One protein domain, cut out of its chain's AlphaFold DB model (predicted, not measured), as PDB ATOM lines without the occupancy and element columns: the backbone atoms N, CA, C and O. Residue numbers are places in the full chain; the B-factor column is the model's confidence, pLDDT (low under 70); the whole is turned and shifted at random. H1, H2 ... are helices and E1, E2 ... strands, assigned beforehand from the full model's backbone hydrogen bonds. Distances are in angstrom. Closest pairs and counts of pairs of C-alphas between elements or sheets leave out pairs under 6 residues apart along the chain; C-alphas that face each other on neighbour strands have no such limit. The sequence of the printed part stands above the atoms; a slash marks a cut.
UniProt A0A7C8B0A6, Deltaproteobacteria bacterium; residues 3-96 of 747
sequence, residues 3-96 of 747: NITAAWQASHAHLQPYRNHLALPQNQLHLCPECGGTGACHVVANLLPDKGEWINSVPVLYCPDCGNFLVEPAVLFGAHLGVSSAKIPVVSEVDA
ATOM      1  N   ASN A   3     282.622 138.507 411.202       94.00
ATOM      2  CA  ASN A   3     283.880 138.742 410.499       94.00
ATOM      3  C   ASN A   3     284.858 137.576 410.723       94.00
ATOM      4  O   ASN A   3     285.262 137.313 411.854       94.00
ATOM      5  N   ILE A   4     285.235 136.894 409.640       95.31
ATOM      6  CA  ILE A   4     286.138 135.729 409.638       95.31
ATOM      7  C   ILE A   4     287.491 136.034 408.981       95.31
ATOM      8  O   ILE A   4     288.270 135.127 408.696       95.31
ATOM      9  N   THR A   5     287.794 137.311 408.744       96.44
ATOM     10  CA  THR A   5     288.993 137.751 408.013       96.44
ATOM     11  C   THR A   5     290.278 137.234 408.646       96.44
ATOM     12  O   THR A   5     291.168 136.809 407.925       96.44
ATOM     13  N   ALA A   6     290.382 137.205 409.977       95.94
ATOM     14  CA  ALA A   6     291.576 136.690 410.649       95.94
ATOM     15  C   ALA A   6     291.829 135.200 410.338       95.94
ATOM     16  O   ALA A   6     292.955 134.836 410.001       95.94
ATOM     17  N   ALA A   7     290.785 134.363 410.376       95.44
ATOM     18  CA  ALA A   7     290.877 132.942 410.029       95.44
ATOM     19  C   ALA A   7     291.190 132.743 408.535       95.44
ATOM     20  O   ALA A   7     292.022 131.907 408.171       95.44
ATOM     21  N   TRP A   8     290.585 133.566 407.671       97.38
ATOM     22  CA  TRP A   8     290.891 133.577 406.241       97.38
ATOM     23  C   TRP A   8     292.349 133.949 405.975       97.38
ATOM     24  O   TRP A   8     293.023 133.258 405.226       97.38
ATOM     25  N   GLN A   9     292.870 135.011 406.595       96.31
ATOM     26  CA  GLN A   9     294.256 135.450 406.406       96.31
ATOM     27  C   GLN A   9     295.258 134.427 406.953       96.31
ATOM     28  O   GLN A   9     296.291 134.199 406.329       96.31
ATOM     29  N   ALA A  10     294.941 133.761 408.066       96.00
ATOM     30  CA  ALA A  10     295.774 132.689 408.605       96.00
ATOM     31  C   ALA A  10     295.865 131.478 407.658       96.00
ATOM     32  O   ALA A  10     296.932 130.880 407.538       96.00
ATOM     33  N   SER A  11     294.770 131.141 406.967       95.56
ATOM     34  CA  SER A  11     294.691 129.944 406.111       95.56
ATOM     35  C   SER A  11     295.073 130.225 404.647       95.56
ATOM     36  O   SER A  11     295.738 129.424 403.990       95.56
ATOM     37  N   HIS A  12     294.653 131.378 404.122       96.38
ATOM     38  CA  HIS A  12     294.623 131.715 402.698       96.38
ATOM     39  C   HIS A  12     294.787 133.219 402.418       96.38
ATOM     40  O   HIS A  12     294.041 133.797 401.627       96.38
ATOM     41  N   ALA A  13     295.792 133.878 403.006       96.00
ATOM     42  CA  ALA A  13     296.045 135.307 402.760       96.00
ATOM     43  C   ALA A  13     296.097 135.699 401.267       96.00
ATOM     44  O   ALA A  13     295.643 136.776 400.885       96.00
ATOM     45  N   HIS A  14     296.607 134.804 400.417       96.56
ATOM     46  CA  HIS A  14     296.768 135.019 398.978       96.56
ATOM     47  C   HIS A  14     295.485 134.811 398.151       96.56
ATOM     48  O   HIS A  14     295.448 135.267 397.010       96.56
ATOM     49  N   LEU A  15     294.449 134.150 398.686       97.69
ATOM     50  CA  LEU A  15     293.190 133.915 397.967       97.69
ATOM     51  C   LEU A  15     292.237 135.079 398.216       97.69
ATOM     52  O   LEU A  15     291.593 135.166 399.260       97.69
ATOM     53  N   GLN A  16     292.193 135.995 397.258       95.50
ATOM     54  CA  GLN A  16     291.435 137.236 397.329       95.50
ATOM     55  C   GLN A  16     290.746 137.484 395.989       95.50
ATOM     56  O   GLN A  16     291.385 137.339 394.937       95.50
ATOM     57  N   PRO A  17     289.473 137.912 395.989       96.00
ATOM     58  CA  PRO A  17     288.836 138.405 394.781       96.00
ATOM     59  C   PRO A  17     289.689 139.467 394.090       96.00
ATOM     60  O   PRO A  17     290.235 140.366 394.738       96.00
ATOM     61  N   TYR A  18     289.817 139.364 392.770       93.69
ATOM     62  CA  TYR A  18     290.509 140.374 391.984       93.69
ATOM     63  C   TYR A  18     289.883 141.752 392.211       93.69
ATOM     64  O   TYR A  18     288.679 141.888 392.383       93.69
ATOM     65  N   ARG A  19     290.700 142.806 392.195       86.56
ATOM     66  CA  ARG A  19     290.171 144.181 392.212       86.56
ATOM     67  C   ARG A  19     289.690 144.615 390.832       86.56
ATOM     68  O   ARG A  19     288.682 145.297 390.712       86.56
ATOM     69  N   ASN A  20     290.415 144.185 389.803       86.81
ATOM     70  CA  ASN A  20     290.114 144.464 388.409       86.81
ATOM     71  C   ASN A  20     289.641 143.167 387.753       86.81
ATOM     72  O   ASN A  20     290.450 142.322 387.367       86.81
ATOM     73  N   HIS A  21     288.329 143.005 387.656       91.56
ATOM     74  CA  HIS A  21     287.680 141.891 386.976       91.56
ATOM     75  C   HIS A  21     286.515 142.417 386.135       91.56
ATOM     76  O   HIS A  21     286.062 143.550 386.311       91.56
ATOM     77  N   LEU A  22     286.006 141.586 385.230       87.94
ATOM     78  CA  LEU A  22     284.768 141.863 384.512       87.94
ATOM     79  C   LEU A  22     283.646 142.137 385.517       87.94
ATOM     80  O   LEU A  22     283.523 141.427 386.516       87.94
ATOM     81  N   ALA A  23     282.861 143.185 385.273       85.19
ATOM     82  CA  ALA A  23     281.843 143.635 386.213       85.19
ATOM     83  C   ALA A  23     280.867 142.503 386.568       85.19
ATOM     84  O   ALA A  23     280.318 141.840 385.683       85.19
ATOM     85  N   LEU A  24     280.639 142.308 387.867       85.75
ATOM     86  CA  LEU A  24     279.569 141.438 388.333       85.75
ATOM     87  C   LEU A  24     278.218 142.147 388.125       85.75
ATOM     88  O   LEU A  24     278.139 143.368 388.290       85.75
ATOM     89  N   PRO A  25     277.147 141.412 387.778       78.75
ATOM     90  CA  PRO A  25     275.795 141.958 387.728       78.75
ATOM     91  C   PRO A  25     275.397 142.642 389.045       78.75
ATOM     92  O   PRO A  25     275.770 142.176 390.120       78.75
ATOM     93  N   GLN A  26     274.590 143.708 388.984       77.94
ATOM     94  CA  GLN A  26     274.185 144.468 390.180       77.94
ATOM     95  C   GLN A  26     273.501 143.601 391.249       77.94
ATOM     96  O   GLN A  26     273.705 143.829 392.434       77.94
ATOM     97  N   ASN A  27     272.743 142.576 390.849       76.94
ATOM     98  CA  ASN A  27     272.097 141.634 391.772       76.94
ATOM     99  C   ASN A  27     273.070 140.644 392.449       76.94
ATOM    100  O   ASN A  27     272.638 139.846 393.275       76.94
ATOM    101  N   GLN A  28     274.358 140.672 392.100       82.12
ATOM    102  CA  GLN A  28     275.431 139.910 392.752       82.12
ATOM    103  C   GLN A  28     276.347 140.792 393.617       82.12
ATOM    104  O   GLN A  28     277.328 140.294 394.178       82.12
ATOM    105  N   LEU A  29     276.046 142.090 393.696       89.75
ATOM    106  CA  LEU A  29     276.720 143.049 394.557       89.75
ATOM    107  C   LEU A  29     275.855 143.329 395.789       89.75
ATOM    108  O   LEU A  29     274.627 143.364 395.721       89.75
ATOM    109  N   HIS A  30     276.506 143.530 396.927       90.19
ATOM    110  CA  HIS A  30     275.867 143.685 398.224       90.19
ATOM    111  C   HIS A  30     276.473 144.866 398.986       90.19
ATOM    112  O   HIS A  30     277.642 145.221 398.818       90.19
ATOM    113  N   LEU A  31     275.676 145.438 399.891       93.62
ATOM    114  CA  LEU A  31     276.176 146.367 400.897       93.62
ATOM    115  C   LEU A  31     277.003 145.619 401.945       93.62
ATOM    116  O   LEU A  31     276.554 144.637 402.536       93.62
ATOM    117  N   CYS A  32     278.202 146.121 402.207       93.50
ATOM    118  CA  CYS A  32     279.045 145.655 403.288       93.50
ATOM    119  C   CYS A  32     278.487 146.149 404.630       93.50
ATOM    120  O   CYS A  32     278.412 147.361 404.842       93.50
ATOM    121  N   PRO A  33     278.152 145.256 405.575       90.44
ATOM    122  CA  PRO A  33     277.614 145.660 406.872       90.44
ATOM    123  C   PRO A  33     278.660 146.302 407.801       90.44
ATOM    124  O   PRO A  33     278.274 146.889 408.803       90.44
ATOM    125  N   GLU A  34     279.958 146.197 407.492       92.69
ATOM    126  CA  GLU A  34     281.038 146.780 408.307       92.69
ATOM    127  C   GLU A  34     281.376 148.220 407.892       92.69
ATOM    128  O   GLU A  34     281.496 149.097 408.740       92.69
ATOM    129  N   CYS A  35     281.536 148.483 406.588       95.00
ATOM    130  CA  CYS A  35     281.972 149.797 406.088       95.00
ATOM    131  C   CYS A  35     280.934 150.535 405.228       95.00
ATOM    132  O   CYS A  35     281.182 151.671 404.834       95.00
ATOM    133  N   GLY A  36     279.800 149.908 404.898       90.81
ATOM    134  CA  GLY A  36     278.765 150.492 404.036       90.81
ATOM    135  C   GLY A  36     279.086 150.501 402.535       90.81
ATOM    136  O   GLY A  36     278.286 151.006 401.751       90.81
ATOM    137  N   GLY A  37     280.227 149.945 402.118       89.88
ATOM    138  CA  GLY A  37     280.614 149.827 400.709       89.88
ATOM    139  C   GLY A  37     279.634 148.983 399.890       89.88
ATOM    140  O   GLY A  37     279.129 147.978 400.383       89.88
ATOM    141  N   THR A  38     279.349 149.364 398.645       89.50
ATOM    142  CA  THR A  38     278.320 148.721 397.798       89.50
ATOM    143  C   THR A  38     278.867 147.645 396.856       89.50
ATOM    144  O   THR A  38     278.100 146.999 396.149       89.50
ATOM    145  N   GLY A  39     280.188 147.449 396.829       87.94
ATOM    146  CA  GLY A  39     280.861 146.504 395.935       87.94
ATOM    147  C   GLY A  39     281.101 145.111 396.523       87.94
ATOM    148  O   GLY A  39     281.896 144.363 395.960       87.94
ATOM    149  N   ALA A  40     280.506 144.759 397.668       93.44
ATOM    150  CA  ALA A  40     280.761 143.459 398.286       93.44
ATOM    151  C   ALA A  40     280.138 142.322 397.459       93.44
ATOM    152  O   ALA A  40     279.057 142.480 396.903       93.44
ATOM    153  N   CYS A  41     280.792 141.167 397.384       94.19
ATOM    154  CA  CYS A  41     280.301 140.015 396.627       94.19
ATOM    155  C   CYS A  41     280.539 138.710 397.390       94.19
ATOM    156  O   CYS A  41     281.461 138.608 398.199       94.19
ATOM    157  N   HIS A  42     279.703 137.701 397.149       94.69
ATOM    158  CA  HIS A  42     279.908 136.380 397.742       94.69
ATOM    159  C   HIS A  42     281.001 135.601 397.003       94.69
ATOM    160  O   HIS A  42     281.014 135.574 395.774       94.69
ATOM    161  N   VAL A  43     281.869 134.934 397.755       96.25
ATOM    162  CA  VAL A  43     282.737 133.825 397.334       96.25
ATOM    163  C   VAL A  43     282.346 132.572 398.112       96.25
ATOM    164  O   VAL A  43     281.569 132.662 399.057       96.25
ATOM    165  N   VAL A  44     282.858 131.405 397.740       94.88
ATOM    166  CA  VAL A  44     282.594 130.153 398.454       94.88
ATOM    167  C   VAL A  44     283.869 129.604 399.079       94.88
ATOM    168  O   VAL A  44     284.930 129.625 398.456       94.88
ATOM    169  N   ALA A  45     283.742 129.110 400.309       95.75
ATOM    170  CA  ALA A  45     284.784 128.387 401.029       95.75
ATOM    171  C   ALA A  45     284.170 127.298 401.920       95.75
ATOM    172  O   ALA A  45     282.990 127.351 402.269       95.75
ATOM    173  N   ASN A  46     284.977 126.321 402.314       94.06
ATOM    174  CA  ASN A  46     284.657 125.414 403.407       94.06
ATOM    175  C   ASN A  46     285.130 126.058 404.718       94.06
ATOM    176  O   ASN A  46     286.205 126.658 404.760       94.06
ATOM    177  N   LEU A  47     284.337 125.959 405.783       93.31
ATOM    178  CA  LEU A  47     284.633 126.593 407.071       93.31
ATOM    179  C   LEU A  47     284.668 125.550 408.187       93.31
ATOM    180  O   LEU A  47     283.783 124.696 408.254       93.31
ATOM    181  N   LEU A  48     285.636 125.665 409.095       90.31
ATOM    182  CA  LEU A  48     285.717 124.851 410.305       90.31
ATOM    183  C   LEU A  48     285.466 125.725 411.546       90.31
ATOM    184  O   LEU A  48     286.280 126.594 411.869       90.31
ATOM    185  N   PRO A  49     284.350 125.531 412.268       85.38
ATOM    186  CA  PRO A  49     284.146 126.148 413.576       85.38
ATOM    187  C   PRO A  49     285.065 125.521 414.643       85.38
ATOM    188  O   PRO A  49     285.291 124.315 414.610       85.38
ATOM    189  N   ASP A  50     285.509 126.290 415.648       77.06
ATOM    190  CA  ASP A  50     286.439 125.879 416.735       77.06
ATOM    191  C   ASP A  50     286.123 124.538 417.440       77.06
ATOM    192  O   ASP A  50     286.985 123.960 418.103       77.06
ATOM    193  N   LYS A  51     284.871 124.065 417.371       67.38
ATOM    194  CA  LYS A  51     284.389 122.805 417.968       67.38
ATOM    195  C   LYS A  51     283.323 122.129 417.095       67.38
ATOM    196  O   LYS A  51     282.281 121.726 417.612       67.38
ATOM    197  N   GLY A  52     283.551 122.066 415.786       72.19
ATOM    198  CA  GLY A  52     282.596 121.515 414.822       72.19
ATOM    199  C   GLY A  52     283.228 120.596 413.780       72.19
ATOM    200  O   GLY A  52     284.393 120.217 413.874       72.19
ATOM    201  N   GLU A  53     282.426 120.241 412.783       80.44
ATOM    202  CA  GLU A  53     282.875 119.581 411.556       80.44
ATOM    203  C   GLU A  53     282.999 120.615 410.428       80.44
ATOM    204  O   GLU A  53     282.453 121.718 410.522       80.44
ATOM    205  N   TRP A  54     283.707 120.258 409.353       86.56
ATOM    206  CA  TRP A  54     283.787 121.090 408.154       86.56
ATOM    207  C   TRP A  54     282.397 121.332 407.561       86.56
ATOM    208  O   TRP A  54     281.678 120.393 407.215       86.56
ATOM    209  N   ILE A  55     282.047 122.605 407.396       83.25
ATOM    210  CA  ILE A  55     280.853 123.040 406.679       83.25
ATOM    211  C   ILE A  55     281.288 123.368 405.258       83.25
ATOM    212  O   ILE A  55     282.066 124.297 405.038       83.25
ATOM    213  N   ASN A  56     280.809 122.586 404.298       87.44
ATOM    214  CA  ASN A  56     281.241 122.703 402.911       87.44
ATOM    215  C   ASN A  56     280.407 123.727 402.139       87.44
ATOM    216  O   ASN A  56     279.213 123.885 402.395       87.44
ATOM    217  N   SER A  57     281.034 124.360 401.148       85.06
ATOM    218  CA  SER A  57     280.365 125.240 400.182       85.06
ATOM    219  C   SER A  57     279.593 126.409 400.815       85.06
ATOM    220  O   SER A  57     278.473 126.719 400.413       85.06
ATOM    221  N   VAL A  58     280.198 127.081 401.798       88.81
ATOM    222  CA  VAL A  58     279.600 128.230 402.485       88.81
ATOM    223  C   VAL A  58     279.798 129.515 401.674       88.81
ATOM    224  O   VAL A  58     280.944 129.864 401.378       88.81
ATOM    225  N   PRO A  59     278.725 130.271 401.369       91.56
ATOM    226  CA  PRO A  59     278.846 131.633 400.865       91.56
ATOM    227  C   PRO A  59     279.465 132.561 401.921       91.56
ATOM    228  O   PRO A  59     278.947 132.711 403.028       91.56
ATOM    229  N   VAL A  60     280.565 133.212 401.561       95.19
ATOM    230  CA  VAL A  60     281.290 134.203 402.361       95.19
ATOM    231  C   VAL A  60     281.268 135.527 401.612       95.19
ATOM    232  O   VAL A  60     281.721 135.618 400.474       95.19
ATOM    233  N   LEU A  61     280.740 136.572 402.237       96.25
ATOM    234  CA  LEU A  61     280.706 137.913 401.678       96.25
ATOM    235  C   LEU A  61     282.085 138.570 401.817       96.25
ATOM    236  O   LEU A  61     282.537 138.838 402.929       96.25
ATOM    237  N   TYR A  62     282.741 138.858 400.698       97.25
ATOM    238  CA  TYR A  62     283.972 139.641 400.641       97.25
ATOM    239  C   TYR A  62     283.665 141.096 400.286       97.25
ATOM    240  O   TYR A  62     282.940 141.367 399.327       97.25
ATOM    241  N   CYS A  63     284.246 142.040 401.025       95.62
ATOM    242  CA  CYS A  63     284.146 143.464 400.721       95.62
ATOM    243  C   CYS A  63     285.472 144.012 400.163       95.62
ATOM    244  O   CYS A  63     286.471 143.995 400.883       95.62
ATOM    245  N   PRO A  64     285.494 144.577 398.939       93.19
ATOM    246  CA  PRO A  64     286.717 145.137 398.361       93.19
ATOM    247  C   PRO A  64     287.181 146.435 399.041       93.19
ATOM    248  O   PRO A  64     288.375 146.731 399.007       93.19
ATOM    249  N   ASP A  65     286.274 147.188 399.672       93.38
ATOM    250  CA  ASP A  65     286.588 148.489 400.280       93.38
ATOM    251  C   ASP A  65     287.330 148.347 401.615       93.38
ATOM    252  O   ASP A  65     288.274 149.087 401.884       93.38
ATOM    253  N   CYS A  66     286.929 147.384 402.455       94.50
ATOM    254  CA  CYS A  66     287.574 147.127 403.748       94.50
ATOM    255  C   CYS A  66     288.406 145.834 403.795       94.50
ATOM    256  O   CYS A  66     289.095 145.604 404.782       94.50
ATOM    257  N   GLY A  67     288.359 144.997 402.752       94.56
ATOM    258  CA  GLY A  67     289.108 143.737 402.660       94.56
ATOM    259  C   GLY A  67     288.597 142.622 403.576       94.56
ATOM    260  O   GLY A  67     289.287 141.619 403.760       94.56
ATOM    261  N   ASN A  68     287.418 142.796 404.180       96.75
ATOM    262  CA  ASN A  68     286.882 141.851 405.151       96.75
ATOM    263  C   ASN A  68     286.096 140.712 404.489       96.75
ATOM    264  O   ASN A  68     285.333 140.930 403.546       96.75
ATOM    265  N   PHE A  69     286.227 139.521 405.074       97.12
ATOM    266  CA  PHE A  69     285.418 138.336 404.812       97.12
ATOM    267  C   PHE A  69     284.395 138.153 405.924       97.12
ATOM    268  O   PHE A  69     284.741 138.098 407.108       97.12
ATOM    269  N   LEU A  70     283.131 138.058 405.539       94.62
ATOM    270  CA  LEU A  70     281.989 138.084 406.434       94.62
ATOM    271  C   LEU A  70     281.078 136.888 406.144       94.62
ATOM    272  O   LEU A  70     280.777 136.604 404.991       94.62
ATOM    273  N   VAL A  71     280.586 136.208 407.175       90.44
ATOM    274  CA  VAL A  71     279.660 135.070 407.036       90.44
ATOM    275  C   VAL A  71     278.382 135.313 407.829       90.44
ATOM    276  O   VAL A  71     278.393 135.978 408.869       90.44
ATOM    277  N   GLU A  72     277.252 134.798 407.353       82.38
ATOM    278  CA  GLU A  72     276.008 134.881 408.108       82.38
ATOM    279  C   GLU A  72     276.029 133.877 409.273       82.38
ATOM    280  O   GLU A  72     276.214 132.682 409.037       82.38
ATOM    281  N   PRO A  73     275.825 134.311 410.536       72.12
ATOM    282  CA  PRO A  73     275.917 133.410 411.684       72.12
ATOM    283  C   PRO A  73     274.994 132.192 411.580       72.12
ATOM    284  O   PRO A  73     275.380 131.113 412.018       72.12
ATOM    285  N   ALA A  74     273.811 132.337 410.967       65.69
ATOM    286  CA  ALA A  74     272.848 131.250 410.762       65.69
ATOM    287  C   ALA A  74     273.455 130.037 410.034       65.69
ATOM    288  O   ALA A  74     273.123 128.898 410.366       65.69
ATOM    289  N   VAL A  75     274.396 130.265 409.113       66.88
ATOM    290  CA  VAL A  75     275.073 129.201 408.355       66.88
ATOM    291  C   VAL A  75     275.936 128.320 409.265       66.88
ATOM    292  O   VAL A  75     276.047 127.120 409.036       66.88
ATOM    293  N   LEU A  76     276.475 128.879 410.353       66.31
ATOM    294  CA  LEU A  76     277.272 128.141 411.340       66.31
ATOM    295  C   LEU A  76     276.406 127.329 412.317       66.31
ATOM    296  O   LEU A  76     276.903 126.407 412.961       66.31
ATOM    297  N   PHE A  77     275.112 127.649 412.436       57.38
ATOM    298  CA  PHE A  77     274.176 126.951 413.326       57.38
ATOM    299  C   PHE A  77     273.432 125.797 412.641       57.38
ATOM    300  O   PHE A  77     272.962 124.890 413.330       57.38
ATOM    301  N   GLY A  78     273.366 125.781 411.303       47.16
ATOM    302  CA  GLY A  78     272.697 124.736 410.513       47.16
ATOM    303  C   GLY A  78     273.237 123.312 410.721       47.16
ATOM    304  O   GLY A  78     272.548 122.352 410.390       47.16
ATOM    305  N   ALA A  79     274.422 123.161 411.325       40.81
ATOM    306  CA  ALA A  79     275.022 121.870 411.675       40.81
ATOM    307  C   ALA A  79     274.658 121.358 413.091       40.81
ATOM    308  O   ALA A  79     274.965 120.216 413.432       40.81
ATOM    309  N   HIS A  80     273.973 122.156 413.923       37.38
ATOM    310  CA  HIS A  80     273.617 121.786 415.298       37.38
ATOM    311  C   HIS A  80     272.164 122.155 415.639       37.38
ATOM    312  O   HIS A  80     271.882 123.157 416.298       37.38
ATOM    313  N   LEU A  81     271.221 121.287 415.260       35.59
ATOM    314  CA  LEU A  81     269.874 121.278 415.840       35.59
ATOM    315  C   LEU A  81     269.972 120.903 417.330       35.59
ATOM    316  O   LEU A  81     269.980 119.723 417.676       35.59
ATOM    317  N   GLY A  82     270.067 121.895 418.223       37.22
ATOM    318  CA  GLY A  82     269.923 121.645 419.663       37.22
ATOM    319  C   GLY A  82     270.568 122.617 420.652       37.22
ATOM    320  O   GLY A  82     270.378 122.426 421.851       37.22
ATOM    321  N   VAL A  83     271.302 123.653 420.234       38.47
ATOM    322  CA  VAL A  83     271.944 124.554 421.211       38.47
ATOM    323  C   VAL A  83     271.040 125.741 421.538       38.47
ATOM    324  O   VAL A  83     271.049 126.781 420.885       38.47
ATOM    325  N   SER A  84     270.257 125.568 422.600       38.47
ATOM    326  CA  SER A  84     269.678 126.665 423.370       38.47
ATOM    327  C   SER A  84     270.819 127.527 423.932       38.47
ATOM    328  O   SER A  84     271.621 127.050 424.729       38.47
ATOM    329  N   SER A  85     270.924 128.776 423.466       44.16
ATOM    330  CA  SER A  85     271.755 129.850 424.037       44.16
ATOM    331  C   SER A  85     273.187 129.470 424.469       44.16
ATOM    332  O   SER A  85     273.449 129.282 425.655       44.16
ATOM    333  N   ALA A  86     274.156 129.459 423.548       44.50
ATOM    334  CA  ALA A  86     275.575 129.584 423.903       44.50
ATOM    335  C   ALA A  86     276.385 130.098 422.699       44.50
ATOM    336  O   ALA A  86     276.341 129.467 421.657       44.50
ATOM    337  N   LYS A  87     277.067 131.248 422.865       56.00
ATOM    338  CA  LYS A  87     278.131 131.878 422.032       56.00
ATOM    339  C   LYS A  87     278.148 131.563 420.518       56.00
ATOM    340  O   LYS A  87     278.348 130.424 420.124       56.00
ATOM    341  N   ILE A  88     278.076 132.610 419.682       57.12
ATOM    342  CA  ILE A  88     278.311 132.512 418.225       57.12
ATOM    343  C   ILE A  88     279.615 131.724 417.979       57.12
ATOM    344  O   ILE A  88     280.644 132.132 418.530       57.12
ATOM    345  N   PRO A  89     279.582 130.609 417.223       65.88
ATOM    346  CA  PRO A  89     280.776 129.828 416.926       65.88
ATOM    347  C   PRO A  89     281.820 130.705 416.237       65.88
ATOM    348  O   PRO A  89     281.499 131.433 415.297       65.88
ATOM    349  N   VAL A  90     283.062 130.638 416.708       81.06
ATOM    350  CA  VAL A  90     284.206 131.247 416.023       81.06
ATOM    351  C   VAL A  90     284.680 130.263 414.954       81.06
ATOM    352  O   VAL A  90     284.685 129.051 415.180       81.06
ATOM    353  N   VAL A  91     285.000 130.780 413.769       87.81
ATOM    354  CA  VAL A  91     285.627 130.004 412.693       87.81
ATOM    355  C   VAL A  91     287.128 129.955 412.973       87.81
ATOM    356  O   VAL A  91     287.755 131.014 413.042       87.81
ATOM    357  N   SER A  92     287.680 128.753 413.141       89.62
ATOM    358  CA  SER A  92     289.113 128.532 413.402       89.62
ATOM    359  C   SER A  92     289.908 128.447 412.110       89.62
ATOM    360  O   SER A  92     290.978 129.042 412.012       89.62
ATOM    361  N   GLU A  93     289.378 127.733 411.115       93.38
ATOM    362  CA  GLU A  93     290.060 127.474 409.848       93.38
ATOM    363  C   GLU A  93     289.128 127.680 408.651       93.38
ATOM    364  O   GLU A  93     287.902 127.541 408.734       93.38
ATOM    365  N   VAL A  94     289.740 128.018 407.518       96.19
ATOM    366  CA  VAL A  94     289.077 128.204 406.228       96.19
ATOM    367  C   VAL A  94     289.801 127.346 405.202       96.19
ATOM    368  O   VAL A  94     291.023 127.408 405.128       96.19
ATOM    369  N   ASP A  95     289.053 126.614 404.381       96.50
ATOM    370  CA  ASP A  95     289.556 126.008 403.151       96.50
ATOM    371  C   ASP A  95     288.840 126.616 401.939       96.50
ATOM    372  O   ASP A  95     287.689 126.302 401.642       96.50
ATOM    373  N   ALA A  96     289.530 127.509 401.233       96.56
ATOM    374  CA  ALA A  96     289.022 128.180 400.039       96.56
ATOM    375  C   ALA A  96     289.456 127.495 398.724       96.56
ATOM    376  O   ALA A  96     289.190 128.022 397.641       96.56
TER     377      ALA A  96
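This is residues 3 to 96 of the 747 residues of a protein of Deltaproteobacteria bacterium (UniProt A0A7C8B0A6). A strongly twisted, curled antiparallel sheet, order E3 E2 E1 E4, has H1 packed on its edge strands, mostly E4. Long loops make both ends; residues 81 to 87 stick out. The printed part has 94 residues, two named helices and four strands, H1 E1 E2 E3 H2 E4, mixed, with 38 residues in named elements; compact, radius of gyration of the C-alphas 13.8 A, spans 42 by 24 by 21 A.

E1, residues 41 to 49, and E2, 55 to 62, form a hairpin at 136 degrees, N 43 to O 60 2.8 A. E3, 69 to 71, completes a meander, each strand the antiparallel neighbour of the one before, N 70 to O 61 2.8 A. E4, 91 to 95, neighbours E1, N 48 to O 93 3.0 A. H1, 5 to 12, is on the sheet; its closest C-alphas to E4 are those of Ala 7 and Glu 93, 5.5 A, and to E3 those of Thr 5 and Phe 69, 4.8 A. H2, 73 to 77, only grazes it. Both helices have every O i to N i+4 pair within hydrogen-bond range.

E1, 22.2 A, bends by 68 degrees at residue 46. H1 begins at C-alpha 5 (288.993, 137.751, 408.013); E4 ends at C-alpha 95 (289.556, 126.008, 403.151).

The farthest C-alphas, Leu 22 and Ser 84, are 44.4 A apart. No cut; links H1-E1 and H2-E4 are long. pLDDT is under 70 at residues 51 and 74 to 89.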